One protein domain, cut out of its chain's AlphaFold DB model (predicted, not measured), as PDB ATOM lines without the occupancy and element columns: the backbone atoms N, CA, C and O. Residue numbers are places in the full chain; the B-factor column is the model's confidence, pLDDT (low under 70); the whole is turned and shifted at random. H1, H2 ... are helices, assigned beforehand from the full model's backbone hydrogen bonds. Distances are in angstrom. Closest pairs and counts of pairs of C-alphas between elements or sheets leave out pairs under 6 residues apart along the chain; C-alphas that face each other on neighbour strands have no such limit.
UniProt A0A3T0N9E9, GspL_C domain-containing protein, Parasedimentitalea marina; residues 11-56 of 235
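This is residues 11 to 56 of the 235 residues of the protein "GspL_C domain-containing protein" of Parasedimentitalea marina (UniProt A0A3T0N9E9). There is little regular structure here: the printed part makes a loose, open horseshoe, with H1 in one arm, H2 at the bend, and residues 41 to 56 folding back as the other arm. Leu 11 lies in the gap between the arms, and the residues after it bulge out to one side before leading into H1. The 46 printed residues have two named helices, H1 then H2, and no named strand; the class is all helix, with 15 residues in named elements. The whole is only just loose, close to compact, with a radius of gyration of the C-alphas of 11.5 A and spans of 31 by 22 by 20 A.

H1, residues 18 to 26, and H2, residues 35 to 40, are apart. A short link of 8 residues joins them. In both helices every O i to N i+4 pair is within hydrogen-bond range. Residues 22 to 28, of which 22 to 26 belong to H1, stand free, and so do residues 48 to 56.

H1 begins at C-alpha 18, (-38.042, 9.798, 70.593), and is 12.4 A long. H2 is 8.9 A long and ends at C-alpha 40, (-43.873, 17.516, 93.895).

The C-alphas farthest apart, of Ala 40 and Asp 56, are 33.2 A apart. The printed part has no cut. Its mean pLDDT is 77.0; residues 35 to 41 and residue 55 are under 70.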
ATOM      1  N   LEU A  11     -36.743  10.486  85.467       82.44
ATOM      2  CA  LEU A  11     -36.112  11.801  85.485       82.44
ATOM      3  C   LEU A  11     -35.056  11.870  84.385       82.44
ATOM      4  O   LEU A  11     -34.175  11.015  84.290       82.44
ATOM      5  N   VAL A  12     -35.136  12.921  83.590       82.12
ATOM      6  CA  VAL A  12     -34.293  13.166  82.436       82.12
ATOM      7  C   VAL A  12     -33.545  14.469  82.663       82.12
ATOM      8  O   VAL A  12     -34.167  15.500  82.871       82.12
ATOM      9  N   MET A  13     -32.214  14.431  82.593       75.31
ATOM     10  CA  MET A  13     -31.384  15.639  82.723       75.31
ATOM     11  C   MET A  13     -30.867  16.176  81.378       75.31
ATOM     12  O   MET A  13     -30.401  17.306  81.325       75.31
ATOM     13  N   ASN A  14     -30.957  15.382  80.304       77.75
ATOM     14  CA  ASN A  14     -30.491  15.700  78.947       77.75
ATOM     15  C   ASN A  14     -31.537  15.255  77.914       77.75
ATOM     16  O   ASN A  14     -32.404  14.456  78.240       77.75
ATOM     17  N   GLU A  15     -31.436  15.678  76.655       77.50
ATOM     18  CA  GLU A  15     -32.387  15.259  75.617       77.50
ATOM     19  C   GLU A  15     -32.534  13.728  75.507       77.50
ATOM     20  O   GLU A  15     -31.556  12.986  75.387       77.50
ATOM     21  N   VAL A  16     -33.782  13.249  75.528       79.50
ATOM     22  CA  VAL A  16     -34.110  11.834  75.313       79.50
ATOM     23  C   VAL A  16     -34.523  11.610  73.871       79.50
ATOM     24  O   VAL A  16     -35.379  12.318  73.342       79.50
ATOM     25  N   GLY A  17     -33.990  10.549  73.265       81.19
ATOM     26  CA  GLY A  17     -34.432  10.097  71.953       81.19
ATOM     27  C   GLY A  17     -35.936   9.755  71.904       81.19
ATOM     28  O   GLY A  17     -36.502   9.250  72.879       81.19
ATOM     29  N   PRO A  18     -36.590   9.945  70.743       83.25
ATOM     30  CA  PRO A  18     -38.042   9.798  70.593       83.25
ATOM     31  C   PRO A  18     -38.558   8.386  70.917       83.25
ATOM     32  O   PRO A  18     -39.685   8.227  71.377       83.25
ATOM     33  N   ALA A  19     -37.725   7.355  70.742       82.06
ATOM     34  CA  ALA A  19     -38.090   5.966  71.022       82.06
ATOM     35  C   ALA A  19     -38.334   5.688  72.518       82.06
ATOM     36  O   ALA A  19     -39.236   4.928  72.864       82.06
ATOM     37  N   ILE A  20     -37.558   6.309  73.411       81.12
ATOM     38  CA  ILE A  20     -37.731   6.136  74.864       81.12
ATOM     39  C   ILE A  20     -38.973   6.902  75.329       81.12
ATOM     40  O   ILE A  20     -39.705   6.402  76.180       81.12
ATOM     41  N   ARG A  21     -39.256   8.063  74.721       83.88
ATOM     42  CA  ARG A  21     -40.475   8.835  74.990       83.88
ATOM     43  C   ARG A  21     -41.733   8.045  74.620       83.88
ATOM     44  O   ARG A  21     -42.592   7.842  75.471       83.88
ATOM     45  N   ALA A  22     -41.764   7.477  73.415       85.25
ATOM     46  CA  ALA A  22     -42.857   6.613  72.970       85.25
ATOM     47  C   ALA A  22     -43.024   5.359  73.854       85.25
ATOM     48  O   ALA A  22     -44.142   4.933  74.145       85.25
ATOM     49  N   LEU A  23     -41.918   4.765  74.321       82.75
ATOM     50  CA  LEU A  23     -41.973   3.615  75.222       82.75
ATOM     51  C   LEU A  23     -42.547   3.992  76.597       82.75
ATOM     52  O   LEU A  23     -43.389   3.257  77.116       82.75
ATOM     53  N   ALA A  24     -42.125   5.119  77.170       84.44
ATOM     54  CA  ALA A  24     -42.634   5.614  78.447       84.44
ATOM     55  C   ALA A  24     -44.137   5.927  78.368       84.44
ATOM     56  O   ALA A  24     -44.892   5.491  79.235       84.44
ATOM     57  N   GLU A  25     -44.589   6.555  77.281       85.06
ATOM     58  CA  GLU A  25     -46.011   6.793  77.003       85.06
ATOM     59  C   GLU A  25     -46.802   5.482  76.899       85.06
ATOM     60  O   GLU A  25     -47.820   5.319  77.569       85.06
ATOM     61  N   SER A  26     -46.298   4.493  76.147       86.31
ATOM     62  CA  SER A  26     -46.959   3.182  76.010       86.31
ATOM     63  C   SER A  26     -47.120   2.430  77.338       86.31
ATOM     64  O   SER A  26     -47.997   1.577  77.476       86.31
ATOM     65  N   ARG A  27     -46.260   2.729  78.320       81.75
ATOM     66  CA  ARG A  27     -46.273   2.135  79.663       81.75
ATOM     67  C   ARG A  27     -46.852   3.069  80.723       81.75
ATOM     68  O   ARG A  27     -46.870   2.693  81.892       81.75
ATOM     69  N   ASN A  28     -47.360   4.230  80.310       83.56
ATOM     70  CA  ASN A  28     -47.956   5.251  81.163       83.56
ATOM     71  C   ASN A  28     -47.010   5.735  82.284       83.56
ATOM     72  O   ASN A  28     -47.421   5.942  83.425       83.56
ATOM     73  N   ILE A  29     -45.720   5.866  81.959       84.50
ATOM     74  CA  ILE A  29     -44.669   6.317  82.877       84.50
ATOM     75  C   ILE A  29     -44.371   7.792  82.573       84.50
ATOM     76  O   ILE A  29     -43.938   8.098  81.460       84.50
ATOM     77  N   PRO A  30     -44.570   8.715  83.529       83.06
ATOM     78  CA  PRO A  30     -44.288  10.128  83.318       83.06
ATOM     79  C   PRO A  30     -42.781  10.380  83.194       83.06
ATOM     80  O   PRO A  30     -41.973   9.833  83.954       83.06
ATOM     81  N   ILE A  31     -42.417  11.244  82.246       81.56
ATOM     82  CA  ILE A  31     -41.054  11.740  82.056       81.56
ATOM     83  C   ILE A  31     -40.966  13.120  82.701       81.56
ATOM     84  O   ILE A  31     -41.733  14.012  82.348       81.56
ATOM     85  N   LEU A  32     -40.053  13.278  83.652       82.44
ATOM     86  CA  LEU A  32     -39.815  14.523  84.372       82.44
ATOM     87  C   LEU A  32     -38.533  15.162  83.838       82.44
ATOM     88  O   LEU A  32     -37.509  14.486  83.742       82.44
ATOM     89  N   GLU A  33     -38.585  16.451  83.511       77.31
ATOM     90  CA  GLU A  33     -37.438  17.204  82.975       77.31
ATOM     91  C   GLU A  33     -36.722  18.015  84.074       77.31
ATOM     92  O   GLU A  33     -35.566  18.400  83.916       77.31
ATOM     93  N   THR A  34     -37.370  18.213  85.231       73.44
ATOM     94  CA  THR A  34     -36.825  18.997  86.349       73.44
ATOM     95  C   THR A  34     -36.916  18.236  87.674       73.44
ATOM     96  O   THR A  34     -37.894  17.545  87.959       73.44
ATOM     97  N   LEU A  35     -35.908  18.398  88.540       66.50
ATOM     98  CA  LEU A  35     -35.886  17.823  89.897       66.50
ATOM     99  C   LEU A  35     -37.031  18.334  90.793       66.50
ATOM    100  O   LEU A  35     -37.498  17.603  91.663       66.50
ATOM    101  N   PHE A  36     -37.510  19.555  90.546       61.78
ATOM    102  CA  PHE A  36     -38.641  20.162  91.251       61.78
ATOM    103  C   PHE A  36     -39.945  19.368  91.056       61.78
ATOM    104  O   PHE A  36     -40.708  19.164  91.999       61.78
ATOM    105  N   ASP A  37     -40.154  18.816  89.858       67.00
ATOM    106  CA  ASP A  37     -41.329  17.994  89.558       67.00
ATOM    107  C   ASP A  37     -41.262  16.635  90.276       67.00
ATOM    108  O   ASP A  37     -42.284  16.083  90.684       67.00
ATOM    109  N   ALA A  38     -40.054  16.109  90.509       64.94
ATOM    110  CA  ALA A  38     -39.859  14.885  91.288       64.94
ATOM    111  C   ALA A  38     -40.169  15.090  92.785       64.94
ATOM    112  O   ALA A  38     -40.723  14.194  93.433       64.94
ATOM    113  N   GLU A  39     -39.869  16.279  93.318       65.88
ATOM    114  CA  GLU A  39     -40.192  16.667  94.693       65.88
ATOM    115  C   GLU A  39     -41.707  16.839  94.892       65.88
ATOM    116  O   GLU A  39     -42.260  16.323  95.869       65.88
ATOM    117  N   ALA A  40     -42.408  17.429  93.914       69.12
ATOM    118  CA  ALA A  40     -43.873  17.516  93.895       69.12
ATOM    119  C   ALA A  40     -44.553  16.129  93.913       69.12
ATOM    120  O   ALA A  40     -45.596  15.939  94.543       69.12
ATOM    121  N   LEU A  41     -43.927  15.132  93.281       68.94
ATOM    122  CA  LEU A  41     -44.362  13.732  93.278       68.94
ATOM    123  C   LEU A  41     -43.908  12.930  94.518       68.94
ATOM    124  O   LEU A  41     -44.301  11.768  94.659       68.94
ATOM    125  N   LYS A  42     -43.138  13.534  95.439       74.88
ATOM    126  CA  LYS A  42     -42.541  12.896  96.634       74.88
ATOM    127  C   LYS A  42     -41.697  11.656  96.305       74.88
ATOM    128  O   LYS A  42     -41.718  10.668  97.044       74.88
ATOM    129  N   ILE A  43     -40.979  11.673  95.182       74.81
ATOM    130  CA  ILE A  43     -40.130  10.557  94.741       74.81
ATOM    131  C   ILE A  43     -38.665  10.971  94.863       74.81
ATOM    132  O   ILE A  43     -38.253  11.990  94.322       74.81
ATOM    133  N   VAL A  44     -37.856  10.150  95.539       77.56
ATOM    134  CA  VAL A  44     -36.398  10.335  95.576       77.56
ATOM    135  C   VAL A  44     -35.796   9.719  94.308       77.56
ATOM    136  O   VAL A  44     -35.905   8.498  94.137       77.56
ATOM    137  N   PRO A  45     -35.167  10.507  93.416       75.44
ATOM    138  CA  PRO A  45     -34.563   9.972  92.204       75.44
ATOM    139  C   PRO A  45     -33.379   9.065  92.564       75.44
ATOM    140  O   PRO A  45     -32.512   9.429  93.357       75.44
ATOM    141  N   ARG A  46     -33.337   7.864  91.979       77.94
ATOM    142  CA  ARG A  46     -32.201   6.937  92.081       77.94
ATOM    143  C   ARG A  46     -31.681   6.623  90.688       77.94
ATOM    144  O   ARG A  46     -32.461   6.273  89.807       77.94
ATOM    145  N   VAL A  47     -30.370   6.728  90.504       78.25
ATOM    146  CA  VAL A  47     -29.711   6.481  89.216       78.25
ATOM    147  C   VAL A  47     -29.682   4.976  88.937       78.25
ATOM    148  O   VAL A  47     -29.105   4.222  89.716       78.25
ATOM    149  N   LEU A  48     -30.308   4.550  87.835       71.38
ATOM    150  CA  LEU A  48     -30.250   3.190  87.273       71.38
ATOM    151  C   LEU A  48     -30.544   2.041  88.267       71.38
ATOM    152  O   LEU A  48     -29.945   0.966  88.199       71.38
ATOM    153  N   ALA A  49     -31.460   2.260  89.214       72.75
ATOM    154  CA  ALA A  49     -31.696   1.346  90.336       72.75
ATOM    155  C   ALA A  49     -32.659   0.180  90.034       72.75
ATOM    156  O   ALA A  49     -32.741  -0.755  90.830       72.75
ATOM    157  N   HIS A  50     -33.377   0.197  88.908       72.12
ATOM    158  CA  HIS A  50     -34.438  -0.780  88.612       72.12
ATOM    159  C   HIS A  50     -33.940  -1.962  87.761       72.12
ATOM    160  O   HIS A  50     -34.682  -2.523  86.958       72.12
ATOM    161  N   GLY A  51     -32.666  -2.345  87.922       72.06
ATOM    162  CA  GLY A  51     -32.042  -3.431  87.152       72.06
ATOM    163  C   GLY A  51     -31.596  -3.023  85.744       72.06
ATOM    164  O   GLY A  51     -31.254  -3.876  84.929       72.06
ATOM    165  N   GLU A  52     -31.552  -1.723  85.463       75.25
ATOM    166  CA  GLU A  52     -31.185  -1.159  84.159       75.25
ATOM    167  C   GLU A  52     -29.742  -1.525  83.759       75.25
ATOM    168  O   GLU A  52     -29.475  -1.810  82.595       75.25
ATOM    169  N   LEU A  53     -28.832  -1.646  84.734       75.62
ATOM    170  CA  LEU A  53     -27.450  -2.107  84.529       75.62
ATOM    171  C   LEU A  53     -27.322  -3.613  84.246       75.62
ATOM    172  O   LEU A  53     -26.292  -4.058  83.743       75.62
ATOM    173  N   ALA A  54     -28.352  -4.408  84.549       74.19
ATOM    174  CA  ALA A  54     -28.389  -5.827  84.193       74.19
ATOM    175  C   ALA A  54     -28.839  -6.049  82.736       74.19
ATOM    176  O   ALA A  54     -28.750  -7.169  82.224       74.19
ATOM    177  N   CYS A  55     -29.314  -4.994  82.059       69.81
ATOM    178  CA  CYS A  55     -29.684  -5.025  80.652       69.81
ATOM    179  C   CYS A  55     -28.423  -5.033  79.772       69.81
ATOM    180  O   CYS A  55     -27.888  -3.995  79.386       69.81
ATOM    181  N   ASP A  56     -27.926  -6.229  79.462       77.31
ATOM    182  CA  ASP A  56     -26.813  -6.401  78.529       77.31
ATOM    183  C   ASP A  56     -27.300  -6.241  77.083       77.31
ATOM    184  O   ASP A  56     -27.867  -7.164  76.496       77.31
TER     185      ASP A  56